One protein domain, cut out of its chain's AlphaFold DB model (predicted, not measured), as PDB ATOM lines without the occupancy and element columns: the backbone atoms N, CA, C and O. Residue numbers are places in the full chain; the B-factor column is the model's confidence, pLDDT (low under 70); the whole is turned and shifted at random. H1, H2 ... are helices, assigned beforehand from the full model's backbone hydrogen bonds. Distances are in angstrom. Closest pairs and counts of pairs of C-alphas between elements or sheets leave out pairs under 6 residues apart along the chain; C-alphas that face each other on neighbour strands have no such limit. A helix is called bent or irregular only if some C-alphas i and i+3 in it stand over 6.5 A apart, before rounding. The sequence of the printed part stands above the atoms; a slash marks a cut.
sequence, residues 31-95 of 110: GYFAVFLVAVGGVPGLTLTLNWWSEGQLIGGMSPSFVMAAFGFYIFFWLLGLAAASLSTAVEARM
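What this domain is: This is residues 31 to 95 of the 110 residues of an uncharacterized protein of Pseudonocardiaceae bacterium (UniProt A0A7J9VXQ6). Two long helices, H1 and H3, run side by side in opposite ways as the unequal arms of a narrow, loosely closed U, with the short helix H2 and the loop of residues 56 to 63 making the turn at one end. H3 is the longer arm, and its residues 85 to 95 stick out free at the end away from the turn. The printed part has 65 residues with three named helices, in the order H1, H2, H3, and no named strand; the class is all helix. The whole is only just loose, close to extended, with a radius of gyration of the C-alphas of 15.8 A, and it spans 51 by 23 by 10 A.

Where its parts are: H1 covers residues 31 to 49, from C-alpha 31 at (60.661, 19.708, -8.543) to C-alpha 49 at (41.947, 17.145, -25.136), 25.1 A from first to last C-alpha. It has a kink of 35 degrees near residue 43. H2 covers residues 51 to 55 and measures 5.9 A. H3 covers residues 64 to 95, from C-alpha 64 at (39.599, 6.063, -17.500) to C-alpha 95 at (70.652, 18.757, 11.148), 44.1 A in length. It has a kink of 37 degrees near residue 71, and it is irregular, but only just: C-alphas 70 and 73 are 6.8 A apart.

How they stand to each other: H1 and H3 stand at a shallow tilt of 8 degrees and run opposite ways. They only just touch, with 3 pairs of C-alphas within 8 A; the closest C-alphas are those of Val 43 and Ser 65, 7.5 A apart. H3 touches H1 with residues 65 to 80 alone. H1 and H2 touch only at the corner by their link, and only just, with 3 pairs of C-alphas within 8 A. Their closest C-alphas are those of Thr 47 and Ser 54, 6.0 A apart, and H1 touches H2 with residues 46 to 47 alone. H2 touches H3, whose residues 64 to 65 alone take part; the closest C-alphas are those of Trp 53 and Pro 64, 5.4 A apart. In H2 the one O i to N i+4 pair is within hydrogen-bond range, while in H1 13 of 15 such pairs are, and in H3 26 of 28.

The domain as a whole: The C-alphas farthest apart are those of Gly 61 and Met 95, 51.6 A. Without residues 85 to 95, which stand free, the remaining 54 residues span 35 by 23 by 9 A. The printed part has no cut. The link from H1 to H2 is tight, with 1 residue, and the link from H2 to H3 is short, with 8 residues. The mean pLDDT of the printed part is 82.0, and residues 94 to 95 are under 70.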
ATOM      1  N   GLY A  31      60.845  20.940  -7.775       80.38
ATOM      2  CA  GLY A  31      60.661  19.708  -8.543       80.38
ATOM      3  C   GLY A  31      59.385  18.967  -8.145       80.38
ATOM      4  O   GLY A  31      58.545  18.693  -9.002       80.38
ATOM      5  N   TYR A  32      59.190  18.707  -6.849       79.25
ATOM      6  CA  TYR A  32      57.973  18.053  -6.353       79.25
ATOM      7  C   TYR A  32      56.720  18.896  -6.590       79.25
ATOM      8  O   TYR A  32      55.684  18.361  -6.980       79.25
ATOM      9  N   PHE A  33      56.822  20.215  -6.427       78.38
ATOM     10  CA  PHE A  33      55.735  21.137  -6.734       78.38
ATOM     11  C   PHE A  33      55.367  21.120  -8.225       78.38
ATOM     12  O   PHE A  33      54.189  21.068  -8.568       78.38
ATOM     13  N   ALA A  34      56.356  21.100  -9.123       84.31
ATOM     14  CA  ALA A  34      56.113  20.993 -10.557       84.31
ATOM     15  C   ALA A  34      55.448  19.657 -10.920       84.31
ATOM     16  O   ALA A  34      54.473  19.649 -11.666       84.31
ATOM     17  N   VAL A  35      55.919  18.539 -10.356       83.88
ATOM     18  CA  VAL A  35      55.298  17.217 -10.552       83.88
ATOM     19  C   VAL A  35      53.852  17.210 -10.056       83.88
ATOM     20  O   VAL A  35      52.969  16.714 -10.754       83.88
ATOM     21  N   PHE A  36      53.590  17.809  -8.894       81.88
ATOM     22  CA  PHE A  36      52.239  17.985  -8.368       81.88
ATOM     23  C   PHE A  36      51.345  18.773  -9.333       81.88
ATOM     24  O   PHE A  36      50.262  18.302  -9.680       81.88
ATOM     25  N   LEU A  37      51.807  19.926  -9.825       88.94
ATOM     26  CA  LEU A  37      51.041  20.728 -10.780       88.94
ATOM     27  C   LEU A  37      50.777  19.985 -12.089       88.94
ATOM     28  O   LEU A  37      49.667  20.059 -12.611       88.94
ATOM     29  N   VAL A  38      51.760  19.248 -12.606       87.38
ATOM     30  CA  VAL A  38      51.595  18.444 -13.824       87.38
ATOM     31  C   VAL A  38      50.584  17.322 -13.603       87.38
ATOM     32  O   VAL A  38      49.737  17.102 -14.463       87.38
ATOM     33  N   ALA A  39      50.616  16.638 -12.461       83.56
ATOM     34  CA  ALA A  39      49.669  15.565 -12.172       83.56
ATOM     35  C   ALA A  39      48.235  16.090 -11.991       83.56
ATOM     36  O   ALA A  39      47.294  15.546 -12.571       83.56
ATOM     37  N   VAL A  40      48.065  17.174 -11.228       84.81
ATOM     38  CA  VAL A  40      46.746  17.766 -10.956       84.81
ATOM     39  C   VAL A  40      46.183  18.473 -12.183       84.81
ATOM     40  O   VAL A  40      45.008  18.299 -12.489       84.81
ATOM     41  N   GLY A  41      47.002  19.240 -12.904       87.81
ATOM     42  CA  GLY A  41      46.609  19.929 -14.136       87.81
ATOM     43  C   GLY A  41      46.498  18.996 -15.343       87.81
ATOM     44  O   GLY A  41      45.745  19.272 -16.278       87.81
ATOM     45  N   GLY A  42      47.191  17.859 -15.304       85.75
ATOM     46  CA  GLY A  42      47.138  16.835 -16.338       85.75
ATOM     47  C   GLY A  42      45.734  16.277 -16.510       85.75
ATOM     48  O   GLY A  42      45.257  16.198 -17.631       85.75
ATOM     49  N   VAL A  43      45.017  15.971 -15.426       81.38
ATOM     50  CA  VAL A  43      43.660  15.398 -15.516       81.38
ATOM     51  C   VAL A  43      42.650  16.300 -16.244       81.38
ATOM     52  O   VAL A  43      42.037  15.809 -17.196       81.38
ATOM     53  N   PRO A  44      42.456  17.587 -15.894       82.81
ATOM     54  CA  PRO A  44      41.599  18.476 -16.674       82.81
ATOM     55  C   PRO A  44      42.143  18.701 -18.092       82.81
ATOM     56  O   PRO A  44      41.354  18.761 -19.030       82.81
ATOM     57  N   GLY A  45      43.467  18.732 -18.287       87.50
ATOM     58  CA  GLY A  45      44.072  18.805 -19.621       87.50
ATOM     59  C   GLY A  45      43.709  17.608 -20.510       87.50
ATOM     60  O   GLY A  45      43.228  17.790 -21.625       87.50
ATOM     61  N   LEU A  46      43.868  16.385 -20.003       82.69
ATOM     62  CA  LEU A  46      43.469  15.144 -20.674       82.69
ATOM     63  C   LEU A  46      41.955  15.105 -20.920       82.69
ATOM     64  O   LEU A  46      41.520  14.724 -22.000       82.69
ATOM     65  N   THR A  47      41.163  15.571 -19.957       81.44
ATOM     66  CA  THR A  47      39.696  15.642 -20.061       81.44
ATOM     67  C   THR A  47      39.233  16.566 -21.186       81.44
ATOM     68  O   THR A  47      38.265  16.245 -21.867       81.44
ATOM     69  N   LEU A  48      39.921  17.690 -21.406       84.31
ATOM     70  CA  LEU A  48      39.594  18.644 -22.470       84.31
ATOM     71  C   LEU A  48      40.143  18.237 -23.844       84.31
ATOM     72  O   LEU A  48      39.603  18.658 -24.862       84.31
ATOM     73  N   THR A  49      41.233  17.466 -23.886       87.19
ATOM     74  CA  THR A  49      41.947  17.145 -25.136       87.19
ATOM     75  C   THR A  49      41.604  15.775 -25.708       87.19
ATOM     76  O   THR A  49      41.755  15.566 -26.911       87.19
ATOM     77  N   LEU A  50      41.140  14.834 -24.880       84.38
ATOM     78  CA  LEU A  50      40.922  13.445 -25.274       84.38
ATOM     79  C   LEU A  50      39.516  12.985 -24.876       84.38
ATOM     80  O   LEU A  50      39.292  12.570 -23.745       84.38
ATOM     81  N   ASN A  51      38.576  12.953 -25.827       77.75
ATOM     82  CA  ASN A  51      37.214  12.462 -25.558       77.75
ATOM     83  C   ASN A  51      37.194  11.027 -25.007       77.75
ATOM     84  O   ASN A  51      36.429  10.732 -24.096       77.75
ATOM     85  N   TRP A  52      38.084  10.146 -25.479       82.25
ATOM     86  CA  TRP A  52      38.183   8.769 -24.973       82.25
ATOM     87  C   TRP A  52      38.576   8.685 -23.486       82.25
ATOM     88  O   TRP A  52      38.201   7.734 -22.808       82.25
ATOM     89  N   TRP A  53      39.284   9.681 -22.943       80.94
ATOM     90  CA  TRP A  53      39.637   9.729 -21.518       80.94
ATOM     91  C   TRP A  53      38.398   9.834 -20.612       80.94
ATOM     92  O   TRP A  53      38.354   9.277 -19.509       80.94
ATOM     93  N   SER A  54      37.379  10.540 -21.098       77.31
ATOM     94  CA  SER A  54      36.142  10.815 -20.368       77.31
ATOM     95  C   SER A  54      35.022   9.850 -20.744       77.31
ATOM     96  O   SER A  54      34.333   9.346 -19.862       77.31
ATOM     97  N   GLU A  55      34.858   9.571 -22.038       76.62
ATOM     98  CA  GLU A  55      33.746   8.787 -22.594       76.62
ATOM     99  C   GLU A  55      34.107   7.320 -22.849       76.62
ATOM    100  O   GLU A  55      33.221   6.479 -22.998       76.62
ATOM    101  N   GLY A  56      35.399   6.988 -22.908       78.50
ATOM    102  CA  GLY A  56      35.842   5.612 -23.083       78.50
ATOM    103  C   GLY A  56      35.405   4.755 -21.899       78.50
ATOM    104  O   GLY A  56      35.489   5.184 -20.754       78.50
ATOM    105  N   GLN A  57      34.959   3.530 -22.164       77.31
ATOM    106  CA  GLN A  57      34.706   2.536 -21.123       77.31
ATOM    107  C   GLN A  57      35.855   1.536 -21.074       77.31
ATOM    108  O   GLN A  57      36.181   0.886 -22.069       77.31
ATOM    109  N   LEU A  58      36.463   1.406 -19.899       76.50
ATOM    110  CA  LEU A  58      37.371   0.311 -19.577       76.50
ATOM    111  C   LEU A  58      36.573  -0.950 -19.211       76.50
ATOM    112  O   LEU A  58      35.348  -0.930 -19.065       76.50
ATOM    113  N   ILE A  59      37.286  -2.065 -19.044       73.81
ATOM    114  CA  ILE A  59      36.717  -3.346 -18.607       73.81
ATOM    115  C   ILE A  59      35.970  -3.128 -17.280       73.81
ATOM    116  O   ILE A  59      36.565  -2.703 -16.294       73.81
ATOM    117  N   GLY A  60      34.660  -3.390 -17.273       73.06
ATOM    118  CA  GLY A  60      33.771  -3.115 -16.133       73.06
ATOM    119  C   GLY A  60      32.916  -1.844 -16.258       73.06
ATOM    120  O   GLY A  60      32.157  -1.548 -15.342       73.06
ATOM    121  N   GLY A  61      33.002  -1.105 -17.372       80.12
ATOM    122  CA  GLY A  61      32.134   0.044 -17.674       80.12
ATOM    123  C   GLY A  61      32.556   1.369 -17.030       80.12
ATOM    124  O   GLY A  61      31.870   2.375 -17.206       80.12
ATOM    125  N   MET A  62      33.678   1.393 -16.305       82.56
ATOM    126  CA  MET A  62      34.229   2.608 -15.694       82.56
ATOM    127  C   MET A  62      35.030   3.419 -16.712       82.56
ATOM    128  O   MET A  62      35.770   2.850 -17.516       82.56
ATOM    129  N   SER A  63      34.929   4.749 -16.652       86.62
ATOM    130  CA  SER A  63      35.758   5.612 -17.491       86.62
ATOM    131  C   SER A  63      37.210   5.671 -16.991       86.62
ATOM    132  O   SER A  63      37.453   5.585 -15.781       86.62
ATOM    133  N   PRO A  64      38.204   5.847 -17.883       85.75
ATOM    134  CA  PRO A  64      39.599   6.063 -17.500       85.75
ATOM    135  C   PRO A  64      39.782   7.211 -16.505       85.75
ATOM    136  O   PRO A  64      40.495   7.061 -15.513       85.75
ATOM    137  N   SER A  65      39.084   8.328 -16.719       84.38
ATOM    138  CA  SER A  65      39.055   9.465 -15.793       84.38
ATOM    139  C   SER A  65      38.556   9.086 -14.396       84.38
ATOM    140  O   SER A  65      39.150   9.508 -13.404       84.38
ATOM    141  N   PHE A  66      37.519   8.246 -14.300       85.19
ATOM    142  CA  PHE A  66      37.009   7.761 -13.019       85.19
ATOM    143  C   PHE A  66      38.033   6.881 -12.298       85.19
ATOM    144  O   PHE A  66      38.304   7.103 -11.120       85.19
ATOM    145  N   VAL A  67      38.650   5.923 -12.998       88.50
ATOM    146  CA  VAL A  67      39.692   5.056 -12.417       88.50
ATOM    147  C   VAL A  67      40.887   5.885 -11.944       88.50
ATOM    148  O   VAL A  67      41.408   5.670 -10.847       88.50
ATOM    149  N   MET A  68      41.298   6.873 -12.739       87.00
ATOM    150  CA  MET A  68      42.398   7.758 -12.378       87.00
ATOM    151  C   MET A  68      42.066   8.622 -11.155       87.00
ATOM    152  O   MET A  68      42.921   8.809 -10.291       87.00
ATOM    153  N   ALA A  69      40.826   9.096 -11.033       86.12
ATOM    154  CA  ALA A  69      40.387   9.844  -9.861       86.12
ATOM    155  C   ALA A  69      40.287   8.964  -8.604       86.12
ATOM    156  O   ALA A  69      40.759   9.357  -7.539       86.12
ATOM    157  N   ALA A  70      39.703   7.770  -8.732       86.56
ATOM    158  CA  ALA A  70      39.449   6.863  -7.616       86.56
ATOM    159  C   ALA A  70      40.731   6.221  -7.061       86.56
ATOM    160  O   ALA A  70      40.864   6.059  -5.851       86.56
ATOM    161  N   PHE A  71      41.681   5.874  -7.933       89.00
ATOM    162  CA  PHE A  71      42.896   5.150  -7.545       89.00
ATOM    163  C   PHE A  71      44.170   5.929  -7.852       89.00
ATOM    164  O   PHE A  71      45.056   6.028  -7.003       89.00
ATOM    165  N   GLY A  72      44.261   6.496  -9.055       86.75
ATOM    166  CA  GLY A  72      45.469   7.163  -9.540       86.75
ATOM    167  C   GLY A  72      45.909   8.318  -8.648       86.75
ATOM    168  O   GLY A  72      47.066   8.355  -8.228       86.75
ATOM    169  N   PHE A  73      44.988   9.212  -8.281       86.31
ATOM    170  CA  PHE A  73      45.308  10.296  -7.354       86.31
ATOM    171  C   PHE A  73      45.683   9.792  -5.965       86.31
ATOM    172  O   PHE A  73      46.611  10.326  -5.370       86.31
ATOM    173  N   TYR A  74      45.028   8.747  -5.464       87.81
ATOM    174  CA  TYR A  74      45.349   8.193  -4.150       87.81
ATOM    175  C   TYR A  74      46.787   7.667  -4.097       87.81
ATOM    176  O   TYR A  74      47.549   8.030  -3.201       87.81
ATOM    177  N   ILE A  75      47.182   6.876  -5.098       90.19
ATOM    178  CA  ILE A  75      48.553   6.367  -5.233       90.19
ATOM    179  C   ILE A  75      49.530   7.533  -5.413       90.19
ATOM    180  O   ILE A  75      50.572   7.568  -4.764       90.19
ATOM    181  N   PHE A  76      49.186   8.507  -6.256       84.56
ATOM    182  CA  PHE A  76      50.024   9.676  -6.503       84.56
ATOM    183  C   PHE A  76      50.282  10.485  -5.227       84.56
ATOM    184  O   PHE A  76      51.435  10.759  -4.898       84.56
ATOM    185  N   PHE A  77      49.235  10.831  -4.479       84.25
ATOM    186  CA  PHE A  77      49.356  11.577  -3.228       84.25
ATOM    187  C   PHE A  77      50.091  10.788  -2.152       84.25
ATOM    188  O   PHE A  77      50.873  11.367  -1.400       84.25
ATOM    189  N   TRP A  78      49.891   9.472  -2.103       87.69
ATOM    190  CA  TRP A  78      50.635   8.604  -1.201       87.69
ATOM    191  C   TRP A  78      52.138   8.610  -1.513       87.69
ATOM    192  O   TRP A  78      52.949   8.834  -0.613       87.69
ATOM    193  N   LEU A  79      52.522   8.462  -2.786       85.12
ATOM    194  CA  LEU A  79      53.921   8.554  -3.223       85.12
ATOM    195  C   LEU A  79      54.514   9.945  -2.971       85.12
ATOM    196  O   LEU A  79      55.664  10.057  -2.548       85.12
ATOM    197  N   LEU A  80      53.732  11.003  -3.195       83.81
ATOM    198  CA  LEU A  80      54.151  12.376  -2.921       83.81
ATOM    199  C   LEU A  80      54.403  12.587  -1.420       83.81
ATOM    200  O   LEU A  80      55.409  13.186  -1.043       83.81
ATOM    201  N   GLY A  81      53.533  12.046  -0.566       82.94
ATOM    202  CA  GLY A  81      53.707  12.053   0.886       82.94
ATOM    203  C   GLY A  81      54.949  11.280   1.331       82.94
ATOM    204  O   GLY A  81      55.714  11.783   2.148       82.94
ATOM    205  N   LEU A  82      55.205  10.104   0.746       84.75
ATOM    206  CA  LEU A  82      56.430   9.336   1.004       84.75
ATOM    207  C   LEU A  82      57.693  10.107   0.614       84.75
ATOM    208  O   LEU A  82      58.671  10.100   1.358       84.75
ATOM    209  N   ALA A  83      57.673  10.782  -0.533       81.44
ATOM    210  CA  ALA A  83      58.794  11.601  -0.976       81.44
ATOM    211  C   ALA A  83      59.022  12.815  -0.059       81.44
ATOM    212  O   ALA A  83      60.162  13.162   0.241       81.44
ATOM    213  N   ALA A  84      57.950  13.444   0.425       81.25
ATOM    214  CA  ALA A  84      58.054  14.525   1.400       81.25
ATOM    215  C   ALA A  84      58.622  14.027   2.740       81.25
ATOM    216  O   ALA A  84      59.498  14.672   3.317       81.25
ATOM    217  N   ALA A  85      58.172  12.860   3.207       81.62
ATOM    218  CA  ALA A  85      58.667  12.245   4.435       81.62
ATOM    219  C   ALA A  85      60.158  11.888   4.334       81.62
ATOM    220  O   ALA A  85      60.921  12.222   5.238       81.62
ATOM    221  N   SER A  86      60.600  11.284   3.224       78.12
ATOM    222  CA  SER A  86      62.015  10.935   3.034       78.12
ATOM    223  C   SER A  86      62.920  12.165   2.979       78.12
ATOM    224  O   SER A  86      64.023  12.140   3.528       78.12
ATOM    225  N   LEU A  87      62.446  13.266   2.386       76.38
ATOM    226  CA  LEU A  87      63.163  14.539   2.386       76.38
ATOM    227  C   LEU A  87      63.257  15.120   3.803       76.38
ATOM    228  O   LEU A  87      64.335  15.558   4.196       76.38
ATOM    229  N   SER A  88      62.175  15.065   4.587       76.44
ATOM    230  CA  SER A  88      62.189  15.492   5.994       76.44
ATOM    231  C   SER A  88      63.218  14.711   6.811       76.44
ATOM    232  O   SER A  88      64.021  15.317   7.516       76.44
ATOM    233  N   THR A  89      63.262  13.383   6.663       80.25
ATOM    234  CA  THR A  89      64.250  12.535   7.346       80.25
ATOM    235  C   THR A  89      65.680  12.846   6.903       80.25
ATOM    236  O   THR A  89      66.587  12.869   7.730       80.25
ATOM    237  N   ALA A  90      65.904  13.122   5.614       75.06
ATOM    238  CA  ALA A  90      67.224  13.500   5.111       75.06
ATOM    239  C   ALA A  90      67.697  14.858   5.661       75.06
ATOM    240  O   ALA A  90      68.877  15.021   5.975       75.06
ATOM    241  N   VAL A  91      66.782  15.826   5.801       73.00
ATOM    242  CA  VAL A  91      67.070  17.129   6.421       73.00
ATOM    243  C   VAL A  91      67.382  16.959   7.903       73.00
ATOM    244  O   VAL A  91      68.393  17.475   8.368       73.00
ATOM    245  N   GLU A  92      66.567  16.199   8.628       76.06
ATOM    246  CA  GLU A  92      66.765  15.927  10.052       76.06
ATOM    247  C   GLU A  92      68.096  15.206  10.314       76.06
ATOM    248  O   GLU A  92      68.862  15.624  11.178       76.06
ATOM    249  N   ALA A  93      68.447  14.212   9.493       76.94
ATOM    250  CA  ALA A  93      69.743  13.536   9.565       76.94
ATOM    251  C   ALA A  93      70.924  14.491   9.325       76.94
ATOM    252  O   ALA A  93      71.973  14.345   9.950       76.94
ATOM    253  N   ARG A  94      70.768  15.495   8.452       67.88
ATOM    254  CA  ARG A  94      71.793  16.524   8.223       67.88
ATOM    255  C   ARG A  94      71.864  17.535   9.372       67.88
ATOM    256  O   ARG A  94      72.958  17.981   9.700       67.88
ATOM    257  N   MET A  95      70.725  17.871   9.981       69.12
ATOM    258  CA  MET A  95      70.652  18.757  11.148       69.12
ATOM    259  C   MET A  95      71.215  18.103  12.419       69.12
ATOM    260  O   MET A  95      71.755  18.812  13.260       69.12
TER     261      MET A  95